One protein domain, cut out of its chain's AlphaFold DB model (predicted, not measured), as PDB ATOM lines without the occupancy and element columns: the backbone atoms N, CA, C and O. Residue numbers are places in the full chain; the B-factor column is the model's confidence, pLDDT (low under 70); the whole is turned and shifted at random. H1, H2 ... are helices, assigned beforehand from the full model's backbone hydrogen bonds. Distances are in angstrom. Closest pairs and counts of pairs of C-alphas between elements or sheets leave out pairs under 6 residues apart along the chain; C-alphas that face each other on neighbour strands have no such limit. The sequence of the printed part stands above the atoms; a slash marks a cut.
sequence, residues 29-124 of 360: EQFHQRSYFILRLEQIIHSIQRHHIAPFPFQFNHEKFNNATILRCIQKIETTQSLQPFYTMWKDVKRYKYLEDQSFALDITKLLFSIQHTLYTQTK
ATOM      1  N   GLU A  29      63.883  15.851   0.543       66.12
ATOM      2  CA  GLU A  29      64.679  14.678   0.174       66.12
ATOM      3  C   GLU A  29      65.961  15.077  -0.568       66.12
ATOM      4  O   GLU A  29      67.063  14.702  -0.160       66.12
ATOM      5  N   GLN A  30      65.843  15.919  -1.596       68.31
ATOM      6  CA  GLN A  30      67.002  16.409  -2.336       68.31
ATOM      7  C   GLN A  30      67.962  17.198  -1.440       68.31
ATOM      8  O   GLN A  30      69.168  16.974  -1.486       68.31
ATOM      9  N   PHE A  31      67.473  18.112  -0.599       73.19
ATOM     10  CA  PHE A  31      68.326  18.880   0.313       73.19
ATOM     11  C   PHE A  31      69.095  17.976   1.291       73.19
ATOM     12  O   PHE A  31      70.277  18.198   1.582       73.19
ATOM     13  N   HIS A  32      68.424  16.940   1.777       68.38
ATOM     14  CA  HIS A  32      68.956  15.942   2.687       68.38
ATOM     15  C   HIS A  32      70.041  15.086   2.018       68.38
ATOM     16  O   HIS A  32      71.167  15.051   2.523       68.38
ATOM     17  N   GLN A  33      69.751  14.520   0.843       70.56
ATOM     18  CA  GLN A  33      70.716  13.789   0.009       70.56
ATOM     19  C   GLN A  33      71.975  14.622  -0.247       70.56
ATOM     20  O   GLN A  33      73.103  14.164  -0.062       70.56
ATOM     21  N   ARG A  34      71.782  15.895  -0.605       77.00
ATOM     22  CA  ARG A  34      72.867  16.844  -0.868       77.00
ATOM     23  C   ARG A  34      73.732  17.113   0.353       77.00
ATOM     24  O   ARG A  34      74.957  17.091   0.258       77.00
ATOM     25  N   SER A  35      73.097  17.392   1.488       75.81
ATOM     26  CA  SER A  35      73.798  17.677   2.742       75.81
ATOM     27  C   SER A  35      74.657  16.489   3.163       75.81
ATOM     28  O   SER A  35      75.801  16.671   3.572       75.81
ATOM     29  N   TYR A  36      74.137  15.274   3.006       73.00
ATOM     30  CA  TYR A  36      74.863  14.050   3.317       73.00
ATOM     31  C   TYR A  36      76.047  13.797   2.404       73.00
ATOM     32  O   TYR A  36      77.152  13.553   2.887       73.00
ATOM     33  N   PHE A  37      75.824  13.905   1.096       78.75
ATOM     34  CA  PHE A  37      76.886  13.785   0.112       78.75
ATOM     35  C   PHE A  37      78.025  14.760   0.430       78.75
ATOM     36  O   PHE A  37      79.188  14.363   0.486       78.75
ATOM     37  N   ILE A  38      77.691  16.018   0.745       84.06
ATOM     38  CA  ILE A  38      78.681  17.012   1.164       84.06
ATOM     39  C   ILE A  38      79.415  16.567   2.434       84.06
ATOM     40  O   ILE A  38      80.642  16.564   2.434       84.06
ATOM     41  N   LEU A  39      78.693  16.186   3.493       77.81
ATOM     42  CA  LEU A  39      79.288  15.802   4.780       77.81
ATOM     43  C   LEU A  39      80.253  14.613   4.653       77.81
ATOM     44  O   LEU A  39      81.329  14.637   5.252       77.81
ATOM     45  N   ARG A  40      79.905  13.598   3.853       75.06
ATOM     46  CA  ARG A  40      80.750  12.411   3.627       75.06
ATOM     47  C   ARG A  40      82.038  12.773   2.898       75.06
ATOM     48  O   ARG A  40      83.126  12.437   3.365       75.06
ATOM     49  N   LEU A  41      81.935  13.509   1.791       83.94
ATOM     50  CA  LEU A  41      83.127  13.937   1.058       83.94
ATOM     51  C   LEU A  41      83.959  14.938   1.868       83.94
ATOM     52  O   LEU A  41      85.181  14.953   1.748       83.94
ATOM     53  N   GLU A  42      83.338  15.750   2.726       86.94
ATOM     54  CA  GLU A  42      84.042  16.732   3.547       86.94
ATOM     55  C   GLU A  42      85.039  16.071   4.507       86.94
ATOM     56  O   GLU A  42      86.130  16.609   4.683       86.94
ATOM     57  N   GLN A  43      84.747  14.885   5.051       78.38
ATOM     58  CA  GLN A  43      85.710  14.131   5.871       78.38
ATOM     59  C   GLN A  43      86.965  13.743   5.075       78.38
ATOM     60  O   GLN A  43      88.092  13.966   5.527       78.38
ATOM     61  N   ILE A  44      86.777  13.224   3.861       83.12
ATOM     62  CA  ILE A  44      87.878  12.841   2.968       83.12
ATOM     63  C   ILE A  44      88.671  14.085   2.547       83.12
ATOM     64  O   ILE A  44      89.898  14.082   2.572       83.12
ATOM     65  N   ILE A  45      87.989  15.186   2.230       90.31
ATOM     66  CA  ILE A  45      88.625  16.450   1.840       90.31
ATOM     67  C   ILE A  45      89.441  17.039   2.989       90.31
ATOM     68  O   ILE A  45      90.550  17.506   2.749       90.31
ATOM     69  N   HIS A  46      88.949  16.985   4.231       87.12
ATOM     70  CA  HIS A  46      89.735  17.393   5.399       87.12
ATOM     71  C   HIS A  46      90.988  16.527   5.561       87.12
ATOM     72  O   HIS A  46      92.052  17.057   5.876       87.12
ATOM     73  N   SER A  47      90.888  15.217   5.314       82.12
ATOM     74  CA  SER A  47      92.056  14.331   5.294       82.12
ATOM     75  C   SER A  47      93.056  14.767   4.218       82.12
ATOM     76  O   SER A  47      94.219  15.008   4.532       82.12
ATOM     77  N   ILE A  48      92.601  14.989   2.981       88.75
ATOM     78  CA  ILE A  48      93.434  15.474   1.867       88.75
ATOM     79  C   ILE A  48      94.104  16.815   2.210       88.75
ATOM     80  O   ILE A  48      95.294  16.974   1.972       88.75
ATOM     81  N   GLN A  49      93.380  17.758   2.819       89.94
ATOM     82  CA  GLN A  49      93.905  19.077   3.197       89.94
ATOM     83  C   GLN A  49      94.993  19.018   4.272       89.94
ATOM     84  O   GLN A  49      95.914  19.829   4.244       89.94
ATOM     85  N   ARG A  50      94.890  18.084   5.227       84.44
ATOM     86  CA  ARG A  50      95.900  17.906   6.285       84.44
ATOM     87  C   ARG A  50      97.226  17.400   5.744       84.44
ATOM     88  O   ARG A  50      98.269  17.693   6.325       84.44
ATOM     89  N   HIS A  51      97.193  16.666   4.640       81.69
ATOM     90  CA  HIS A  51      98.398  16.334   3.910       81.69
ATOM     91  C   HIS A  51      98.789  17.602   3.140       81.69
ATOM     92  O   HIS A  51      98.351  17.839   2.019       81.69
ATOM     93  N   HIS A  52      99.557  18.480   3.789       62.47
ATOM     94  CA  HIS A  52     100.222  19.595   3.125       62.47
ATOM     95  C   HIS A  52     101.334  19.017   2.274       62.47
ATOM     96  O   HIS A  52     102.377  18.615   2.785       62.47
ATOM     97  N   ILE A  53     101.092  18.943   0.978       62.00
ATOM     98  CA  ILE A  53     102.022  18.299   0.073       62.00
ATOM     99  C   ILE A  53     102.552  19.376  -0.879       62.00
ATOM    100  O   ILE A  53     101.794  20.200  -1.393       62.00
ATOM    101  N   ALA A  54     103.884  19.403  -1.010       67.44
ATOM    102  CA  ALA A  54     104.666  20.024  -2.081       67.44
ATOM    103  C   ALA A  54     103.992  19.902  -3.474       67.44
ATOM    104  O   ALA A  54     103.024  19.170  -3.633       67.44
ATOM    105  N   PRO A  55     104.443  20.601  -4.524       75.31
ATOM    106  CA  PRO A  55     103.939  20.318  -5.869       75.31
ATOM    107  C   PRO A  55     104.182  18.841  -6.236       75.31
ATOM    108  O   PRO A  55     105.329  18.395  -6.266       75.31
ATOM    109  N   PHE A  56     103.107  18.089  -6.503       77.69
ATOM    110  CA  PHE A  56     103.172  16.698  -6.973       77.69
ATOM    111  C   PHE A  56     102.714  16.604  -8.414       77.69
ATOM    112  O   PHE A  56     101.729  17.259  -8.759       77.69
ATOM    113  N   PRO A  57     103.354  15.740  -9.222       87.62
ATOM    114  CA  PRO A  57     102.813  15.359 -10.508       87.62
ATOM    115  C   PRO A  57     101.507  14.586 -10.287       87.62
ATOM    116  O   PRO A  57     101.520  13.438  -9.838       87.62
ATOM    117  N   PHE A  58     100.378  15.220 -10.583       87.62
ATOM    118  CA  PHE A  58      99.096  14.538 -10.705       87.62
ATOM    119  C   PHE A  58      98.924  14.057 -12.147       87.62
ATOM    120  O   PHE A  58      99.145  14.819 -13.087       87.62
ATOM    121  N   GLN A  59      98.526  12.796 -12.312       91.94
ATOM    122  CA  GLN A  59      98.133  12.221 -13.596       91.94
ATOM    123  C   GLN A  59      96.863  11.406 -13.383       91.94
ATOM    124  O   GLN A  59      96.857  10.442 -12.614       91.94
ATOM    125  N   PHE A  60      95.780  11.804 -14.040       93.50
ATOM    126  CA  PHE A  60      94.492  11.132 -13.942       93.50
ATOM    127  C   PHE A  60      94.180  10.397 -15.247       93.50
ATOM    128  O   PHE A  60      94.579  10.811 -16.329       93.50
ATOM    129  N   ASN A  61      93.425   9.300 -15.165       94.12
ATOM    130  CA  ASN A  61      92.867   8.671 -16.360       94.12
ATOM    131  C   ASN A  61      91.559   9.388 -16.734       94.12
ATOM    132  O   ASN A  61      90.527   9.148 -16.104       94.12
ATOM    133  N   HIS A  62      91.617  10.258 -17.746       96.38
ATOM    134  CA  HIS A  62      90.492  11.085 -18.207       96.38
ATOM    135  C   HIS A  62      89.289  10.250 -18.669       96.38
ATOM    136  O   HIS A  62      88.156  10.667 -18.456       96.38
ATOM    137  N   GLU A  63      89.507   9.044 -19.202       95.69
ATOM    138  CA  GLU A  63      88.444   8.161 -19.715       95.69
ATOM    139  C   GLU A  63      87.490   7.661 -18.619       95.69
ATOM    140  O   GLU A  63      86.392   7.190 -18.905       95.69
ATOM    141  N   LYS A  64      87.881   7.768 -17.342       92.50
ATOM    142  CA  LYS A  64      87.034   7.373 -16.204       92.50
ATOM    143  C   LYS A  64      85.955   8.405 -15.857       92.50
ATOM    144  O   LYS A  64      85.108   8.121 -14.996       92.50
ATOM    145  N   PHE A  65      86.001   9.580 -16.480       94.44
ATOM    146  CA  PHE A  65      85.169  10.732 -16.158       94.44
ATOM    147  C   PHE A  65      84.347  11.158 -17.374       94.44
ATOM    148  O   PHE A  65      84.870  11.354 -18.465       94.44
ATOM    149  N   ASN A  66      83.056  11.358 -17.153       95.25
ATOM    150  CA  ASN A  66      82.088  11.757 -18.168       95.25
ATOM    151  C   ASN A  66      81.714  13.243 -18.039       95.25
ATOM    152  O   ASN A  66      81.339  13.892 -19.014       95.25
ATOM    153  N   ASN A  67      81.804  13.811 -16.835       95.81
ATOM    154  CA  ASN A  67      81.339  15.156 -16.554       95.81
ATOM    155  C   ASN A  67      82.351  16.229 -16.996       95.81
ATOM    156  O   ASN A  67      83.468  16.325 -16.479       95.81
ATOM    157  N   ALA A  68      81.923  17.124 -17.893       96.38
ATOM    158  CA  ALA A  68      82.771  18.175 -18.467       96.38
ATOM    159  C   ALA A  68      83.336  19.172 -17.436       96.38
ATOM    160  O   ALA A  68      84.372  19.800 -17.668       96.38
ATOM    161  N   THR A  69      82.667  19.379 -16.301       95.94
ATOM    162  CA  THR A  69      83.182  20.248 -15.230       95.94
ATOM    163  C   THR A  69      84.302  19.556 -14.461       95.94
ATOM    164  O   THR A  69      85.322  20.192 -14.185       95.94
ATOM    165  N   ILE A  70      84.154  18.256 -14.193       96.75
ATOM    166  CA  ILE A  70      85.188  17.432 -13.555       96.75
ATOM    167  C   ILE A  70      86.417  17.313 -14.458       96.75
ATOM    168  O   ILE A  70      87.522  17.585 -13.999       96.75
ATOM    169  N   LEU A  71      86.234  17.036 -15.752       97.62
ATOM    170  CA  LEU A  71      87.327  16.979 -16.734       97.62
ATOM    171  C   LEU A  71      88.121  18.295 -16.804       97.62
ATOM    172  O   LEU A  71      89.350  18.295 -16.745       97.62
ATOM    173  N   ARG A  72      87.433  19.447 -16.829       97.81
ATOM    174  CA  ARG A  72      88.092  20.768 -16.769       97.81
ATOM    175  C   ARG A  72      88.842  20.995 -15.457       97.81
ATOM    176  O   ARG A  72      89.859  21.687 -15.447       97.81
ATOM    177  N   CYS A  73      88.334  20.468 -14.344       97.56
ATOM    178  CA  CYS A  73      89.019  20.526 -13.058       97.56
ATOM    179  C   CYS A  73      90.307  19.694 -13.092       97.56
ATOM    180  O   CYS A  73      91.365  20.226 -12.765       97.56
ATOM    181  N   ILE A  74      90.227  18.448 -13.571       97.44
ATOM    182  CA  ILE A  74      91.360  17.530 -13.758       97.44
ATOM    183  C   ILE A  74      92.459  18.189 -14.589       97.44
ATOM    184  O   ILE A  74      93.579  18.333 -14.106       97.44
ATOM    185  N   GLN A  75      92.123  18.701 -15.774       97.62
ATOM    186  CA  GLN A  75      93.094  19.355 -16.653       97.62
ATOM    187  C   GLN A  75      93.810  20.524 -15.957       97.62
ATOM    188  O   GLN A  75      95.017  20.713 -16.113       97.62
ATOM    189  N   LYS A  76      93.083  21.315 -15.155       97.25
ATOM    190  CA  LYS A  76      93.677  22.410 -14.375       97.25
ATOM    191  C   LYS A  76      94.584  21.900 -13.259       97.25
ATOM    192  O   LYS A  76      95.622  22.517 -13.031       97.25
ATOM    193  N   ILE A  77      94.217  20.820 -12.566       95.81
ATOM    194  CA  ILE A  77      95.065  20.201 -11.534       95.81
ATOM    195  C   ILE A  77      96.377  19.734 -12.162       95.81
ATOM    196  O   ILE A  77      97.434  20.084 -11.653       95.81
ATOM    197  N   GLU A  78      96.319  19.033 -13.295       95.50
ATOM    198  CA  GLU A  78      97.503  18.527 -14.006       95.50
ATOM    199  C   GLU A  78      98.369  19.665 -14.565       95.50
ATOM    200  O   GLU A  78      99.589  19.633 -14.460       95.50
ATOM    201  N   THR A  79      97.764  20.724 -15.108       95.69
ATOM    202  CA  THR A  79      98.528  21.866 -15.646       95.69
ATOM    203  C   THR A  79      99.212  22.672 -14.540       95.69
ATOM    204  O   THR A  79     100.348  23.108 -14.693       95.69
ATOM    205  N   THR A  80      98.518  22.897 -13.421       94.94
ATOM    206  CA  THR A  80      99.036  23.717 -12.309       94.94
ATOM    207  C   THR A  80      99.825  22.918 -11.277       94.94
ATOM    208  O   THR A  80     100.437  23.520 -10.396       94.94
ATOM    209  N   GLN A  81      99.786  21.585 -11.360       93.56
ATOM    210  CA  GLN A  81     100.318  20.653 -10.363       93.56
ATOM    211  C   GLN A  81      99.869  21.005  -8.934       93.56
ATOM    212  O   GLN A  81     100.642  20.997  -7.976       93.56
ATOM    213  N   SER A  82      98.590  21.376  -8.799       93.25
ATOM    214  CA  SER A  82      97.995  21.884  -7.562       93.25
ATOM    215  C   SER A  82      96.551  21.416  -7.401       93.25
ATOM    216  O   SER A  82      95.783  21.395  -8.358       93.25
ATOM    217  N   LEU A  83      96.137  21.127  -6.162       94.44
ATOM    218  CA  LEU A  83      94.742  20.813  -5.814       94.44
ATOM    219  C   LEU A  83      93.850  22.057  -5.661       94.44
ATOM    220  O   LEU A  83      92.654  21.941  -5.388       94.44
ATOM    221  N   GLN A  84      94.380  23.265  -5.866       94.81
ATOM    222  CA  GLN A  84      93.590  24.494  -5.755       94.81
ATOM    223  C   GLN A  84      92.366  24.558  -6.698       94.81
ATOM    224  O   GLN A  84      91.303  25.021  -6.257       94.81
ATOM    225  N   PRO A  85      92.432  24.073  -7.957       96.75
ATOM    226  CA  PRO A  85      91.253  23.967  -8.815       96.75
ATOM    227  C   PRO A  85      90.174  23.052  -8.223       96.75
ATOM    228  O   PRO A  85      88.992  23.401  -8.279       96.75
ATOM    229  N   PHE A  86      90.567  21.939  -7.592       96.00
ATOM    230  CA  PHE A  86      89.645  21.035  -6.903       96.00
ATOM    231  C   PHE A  86      88.954  21.727  -5.724       96.00
ATOM    232  O   PHE A  86      87.729  21.710  -5.641       96.00
ATOM    233  N   TYR A  87      89.695  22.420  -4.854       95.31
ATOM    234  CA  TYR A  87      89.090  23.132  -3.720       95.31
ATOM    235  C   TYR A  87      88.167  24.276  -4.148       95.31
ATOM    236  O   TYR A  87      87.174  24.562  -3.478       95.31
ATOM    237  N   THR A  88      88.475  24.927  -5.267       95.38
ATOM    238  CA  THR A  88      87.604  25.956  -5.846       95.38
ATOM    239  C   THR A  88      86.295  25.340  -6.328       95.38
ATOM    240  O   THR A  88      85.227  25.814  -5.955       95.38
ATOM    241  N   MET A  89      86.369  24.230  -7.067       95.75
ATOM    242  CA  MET A  89      85.188  23.469  -7.477       95.75
ATOM    243  C   MET A  89      84.395  22.954  -6.267       95.75
ATOM    244  O   MET A  89      83.173  23.050  -6.244       95.75
ATOM    245  N   TRP A  90      85.072  22.482  -5.219       94.75
ATOM    246  CA  TRP A  90      84.425  22.021  -3.993       94.75
ATOM    247  C   TRP A  90      83.601  23.117  -3.306       94.75
ATOM    248  O   TRP A  90      82.511  22.851  -2.799       94.75
ATOM    249  N   LYS A  91      84.063  24.376  -3.326       93.56
ATOM    250  CA  LYS A  91      83.270  25.510  -2.816       93.56
ATOM    251  C   LYS A  91      81.951  25.675  -3.574       93.56
ATOM    252  O   LYS A  91      80.948  26.000  -2.941       93.56
ATOM    253  N   ASP A  92      81.932  25.421  -4.881       91.19
ATOM    254  CA  ASP A  92      80.701  25.449  -5.680       91.19
ATOM    255  C   ASP A  92      79.774  24.269  -5.348       91.19
ATOM    256  O   ASP A  92      78.557  24.442  -5.268       91.19
ATOM    257  N   VAL A  93      80.335  23.087  -5.075       88.56
ATOM    258  CA  VAL A  93      79.564  21.915  -4.625       88.56
ATOM    259  C   VAL A  93      78.902  22.170  -3.277       88.56
ATOM    260  O   VAL A  93      77.712  21.910  -3.125       88.56
ATOM    261  N   LYS A  94      79.619  22.787  -2.328       87.38
ATOM    262  CA  LYS A  94      79.051  23.205  -1.033       87.38
ATOM    263  C   LYS A  94      77.947  24.256  -1.150       87.38
ATOM    264  O   LYS A  94      77.154  24.420  -0.227       87.38
ATOM    265  N   ARG A  95      77.884  24.968  -2.278       87.19
ATOM    266  CA  ARG A  95      76.792  25.885  -2.635       87.19
ATOM    267  C   ARG A  95      75.654  25.187  -3.385       87.19
ATOM    268  O   ARG A  95      74.777  25.866  -3.900       87.19
ATOM    269  N   TYR A  96      75.659  23.855  -3.431       79.88
ATOM    270  CA  TYR A  96      74.624  23.012  -4.030       79.88
ATOM    271  C   TYR A  96      74.475  23.138  -5.554       79.88
ATOM    272  O   TYR A  96      73.462  22.710  -6.099       79.88
ATOM    273  N   LYS A  97      75.481  23.681  -6.256       79.19
ATOM    274  CA  LYS A  97      75.368  24.062  -7.673       79.19
ATOM    275  C   LYS A  97      75.225  22.885  -8.654       79.19
ATOM    276  O   LYS A  97      74.691  23.082  -9.737       79.19
ATOM    277  N   TYR A  98      75.700  21.689  -8.297       78.38
ATOM    278  CA  TYR A  98      75.813  20.549  -9.227       78.38
ATOM    279  C   TYR A  98      75.248  19.233  -8.683       78.38
ATOM    280  O   TYR A  98      75.448  18.184  -9.278       78.38
ATOM    281  N   LEU A  99      74.585  19.253  -7.529       69.81
ATOM    282  CA  LEU A  99      74.244  18.007  -6.837       69.81
ATOM    283  C   LEU A  99      72.998  17.295  -7.381       69.81
ATOM    284  O   LEU A  99      72.709  16.185  -6.956       69.81
ATOM    285  N   GLU A 100      72.264  17.921  -8.300       79.31
ATOM    286  CA  GLU A 100      71.194  17.255  -9.063       79.31
ATOM    287  C   GLU A 100      71.755  16.422 -10.222       79.31
ATOM    288  O   GLU A 100      71.100  15.503 -10.706       79.31
ATOM    289  N   ASP A 101      72.979  16.723 -10.655       84.81
ATOM    290  CA  ASP A 101      73.651  16.007 -11.727       84.81
ATOM    291  C   ASP A 101      74.311  14.743 -11.154       84.81
ATOM    292  O   ASP A 101      75.396  14.779 -10.566       84.81
ATOM    293  N   GLN A 102      73.641  13.601 -11.324       81.94
ATOM    294  CA  GLN A 102      74.148  12.299 -10.882       81.94
ATOM    295  C   GLN A 102      75.513  11.966 -11.502       81.94
ATOM    296  O   GLN A 102      76.372  11.397 -10.824       81.94
ATOM    297  N   SER A 103      75.752  12.364 -12.760       86.06
ATOM    298  CA  SER A 103      77.043  12.150 -13.422       86.06
ATOM    299  C   SER A 103      78.150  12.948 -12.732       86.06
ATOM    300  O   SER A 103      79.240  12.427 -12.497       86.06
ATOM    301  N   PHE A 104      77.846  14.185 -12.323       90.94
ATOM    302  CA  PHE A 104      78.759  15.026 -11.557       90.94
ATOM    303  C   PHE A 104      79.055  14.423 -10.182       90.94
ATOM    304  O   PHE A 104      80.220  14.344  -9.798       90.94
ATOM    305  N   ALA A 105      78.024  13.998  -9.441       85.44
ATOM    306  CA  ALA A 105      78.175  13.424  -8.102       85.44
ATOM    307  C   ALA A 105      79.040  12.150  -8.118       85.44
ATOM    308  O   ALA A 105      79.913  11.959  -7.263       85.44
ATOM    309  N   LEU A 106      78.854  11.310  -9.134       84.94
ATOM    310  CA  LEU A 106      79.688  10.140  -9.354       84.94
ATOM    311  C   LEU A 106      81.136  10.533  -9.677       84.94
ATOM    312  O   LEU A 106      82.081  10.060  -9.043       84.94
ATOM    313  N   ASP A 107      81.334  11.426 -10.639       91.69
ATOM    314  CA  ASP A 107      82.673  11.757 -11.115       91.69
ATOM    315  C   ASP A 107      83.493  12.568 -10.108       91.69
ATOM    316  O   ASP A 107      84.701  12.350  -9.999       91.69
ATOM    317  N   ILE A 108      82.872  13.441  -9.306       93.44
ATOM    318  CA  ILE A 108      83.584  14.121  -8.217       93.44
ATOM    319  C   ILE A 108      84.031  13.135  -7.137       93.44
ATOM    320  O   ILE A 108      85.119  13.286  -6.584       93.44
ATOM    321  N   THR A 109      83.233  12.100  -6.883       87.94
ATOM    322  CA  THR A 109      83.585  11.025  -5.956       87.94
ATOM    323  C   THR A 109      84.787  10.239  -6.479       87.94
ATOM    324  O   THR A 109      85.785  10.096  -5.774       87.94
ATOM    325  N   LYS A 110      84.754   9.811  -7.751       89.81
ATOM    326  CA  LYS A 110      85.900   9.158  -8.412       89.81
ATOM    327  C   LYS A 110      87.156  10.029  -8.368       89.81
ATOM    328  O   LYS A 110      88.252   9.517  -8.131       89.81
ATOM    329  N   LEU A 111      87.011  11.335  -8.602       94.25
ATOM    330  CA  LEU A 111      88.129  12.276  -8.605       94.25
ATOM    331  C   LEU A 111      88.737  12.381  -7.207       94.25
ATOM    332  O   LEU A 111      89.953  12.302  -7.064       94.25
ATOM    333  N   LEU A 112      87.899  12.500  -6.178       92.81
ATOM    334  CA  LEU A 112      88.328  12.568  -4.786       92.81
ATOM    335  C   LEU A 112      89.141  11.333  -4.377       92.81
ATOM    336  O   LEU A 112      90.230  11.481  -3.823       92.81
ATOM    337  N   PHE A 113      88.670  10.132  -4.723       87.12
ATOM    338  CA  PHE A 113      89.429   8.901  -4.489       87.12
ATOM    339  C   PHE A 113      90.714   8.834  -5.300       87.12
ATOM    340  O   PHE A 113      91.733   8.385  -4.786       87.12
ATOM    341  N   SER A 114      90.698   9.295  -6.551       91.44
ATOM    342  CA  SER A 114      91.898   9.322  -7.391       91.44
ATOM    343  C   SER A 114      92.962  10.256  -6.808       91.44
ATOM    344  O   SER A 114      94.139   9.896  -6.769       91.44
ATOM    345  N   ILE A 115      92.550  11.424  -6.295       92.81
ATOM    346  CA  ILE A 115      93.423  12.343  -5.557       92.81
ATOM    347  C   ILE A 115      93.970  11.618  -4.331       92.81
ATOM    348  O   ILE A 115      95.179  11.446  -4.230       92.81
ATOM    349  N   GLN A 116      93.103  11.131  -3.444       87.88
ATOM    350  CA  GLN A 116      93.511  10.461  -2.211       87.88
ATOM    351  C   GLN A 116      94.476   9.297  -2.471       87.88
ATOM    352  O   GLN A 116      95.507   9.211  -1.810       87.88
ATOM    353  N   HIS A 117      94.187   8.441  -3.453       86.56
ATOM    354  CA  HIS A 117      95.050   7.333  -3.854       86.56
ATOM    355  C   HIS A 117      96.415   7.827  -4.339       86.56
ATOM    356  O   HIS A 117      97.436   7.289  -3.926       86.56
ATOM    357  N   THR A 118      96.456   8.873  -5.167       89.38
ATOM    358  CA  THR A 118      97.717   9.469  -5.639       89.38
ATOM    359  C   THR A 118      98.556   9.958  -4.460       89.38
ATOM    360  O   THR A 118      99.704   9.541  -4.306       89.38
ATOM    361  N   LEU A 119      97.955  10.739  -3.557       87.25
ATOM    362  CA  LEU A 119      98.633  11.240  -2.355       87.25
ATOM    363  C   LEU A 119      99.114  10.103  -1.455       87.25
ATOM    364  O   LEU A 119     100.197  10.150  -0.871       87.25
ATOM    365  N   TYR A 120      98.312   9.049  -1.364       83.12
ATOM    366  CA  TYR A 120      98.635   7.876  -0.586       83.12
ATOM    367  C   TYR A 120      99.802   7.085  -1.191       83.12
ATOM    368  O   TYR A 120     100.775   6.816  -0.502       83.12
ATOM    369  N   THR A 121      99.781   6.768  -2.489       83.50
ATOM    370  CA  THR A 121     100.895   6.066  -3.159       83.50
ATOM    371  C   THR A 121     102.216   6.821  -3.053       83.50
ATOM    372  O   THR A 121     103.266   6.202  -2.899       83.50
ATOM    373  N   GLN A 122     102.160   8.151  -3.062       80.19
ATOM    374  CA  GLN A 122     103.331   9.007  -2.909       80.19
ATOM    375  C   GLN A 122     103.850   9.028  -1.463       80.19
ATOM    376  O   GLN A 122     105.059   9.037  -1.251       80.19
ATOM    377  N   THR A 123     102.969   8.971  -0.457       75.88
ATOM    378  CA  THR A 123     103.374   8.891   0.961       75.88
ATOM    379  C   THR A 123     103.805   7.481   1.387       75.88
ATOM    380  O   THR A 123     104.679   7.333   2.242       75.88
ATOM    381  N   LYS A 124     103.259   6.428   0.761       66.81
ATOM    382  CA  LYS A 124     103.500   5.009   1.082       66.81
ATOM    383  C   LYS A 124     104.891   4.486   0.714       66.81
ATOM    384  O   LYS A 124     105.222   3.361   1.074       66.81
TER     385      LYS A 124
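Overview. This is residues 29 to 124 of the 360 residues of an uncharacterized protein of uncultured bacterium (UniProt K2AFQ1). Four helices lie roughly side by side in a bundle, with H1, H4, H2 and H3 following one another round its long axis. H1, H2 and H4 run one way and H3 runs back the other way; a long link, residues 51 to 67, leaves the end of H1 and folds back along the outside to the beginning of H2. The printed part has 96 residues with four named helices, H1, H2, H3, H4 along the chain, and no named strand; its class is all helix. It is compact, with a radius of gyration of the C-alphas of 13.0 A, and the C-alphas span 39 by 26 by 19 A.

Arrangement. Begin with H1, residues 29 to 50, and set it beside H4, residues 102 to 123. They touch, with residues 41 to 48 of H1 and 109 to 119 of H4 alone; the closest C-alphas are those of Ile 48 and Gln 116, 6.5 A apart. These two run the same way at a shallow tilt of 15 degrees. Look next at H2, residues 68 to 80: its residues 69 to 70 alone touch H4, within residues 104 to 111, and the closest C-alphas are those of Ile 70 and Ile 108, 6.5 A apart. Here too the helices run the same way, at a shallow tilt of 24 degrees. H3, residues 84 to 94, forms a helical hairpin with H2. They touch, with residues 73 to 77 of H2 alone, run opposite ways at a shallow tilt of 30 degrees, and have the C-alphas of Cys 73 and Pro 85 as their closest, 5.9 A apart. H1 and H3 are close but not clearly touching, with the C-alphas of Ile 38 and Lys 94 the closest at 6.6 A; H3 and H4 are near each other. H1 and H2 are apart. In the backbones, every O i to N i+4 pair of H2, H3 and H4 is within hydrogen-bond range; in H1, 17 of 18 are.

Along the chain. Find C-alpha 29 at (64.679, 14.678, 0.174); from there H1 runs 32.0 A to C-alpha 50, with a kink of 28 degrees near residue 44. Find C-alpha 68 at (82.771, 18.175, -18.467), where H2 begins; it runs 18.3 A to C-alpha 80. H3 runs 15.3 A from C-alpha 84 to C-alpha 94. H4 runs 31.7 A from C-alpha 102 and ends with C-alpha 123 at (103.374, 8.891, 0.961).

Size, cuts and confidence. The C-alphas of Glu 29 and Ala 54, 40.4 A apart, are the two farthest from each other. The printed part has no cut. The link from H1 to H2 is long, that from H2 to H3 tight, and that from H3 to H4 short. The mean pLDDT of the printed part is 86.6; look for values under 70 at residues 29 to 30, 32, 52 to 54, 99 and 124 of this model.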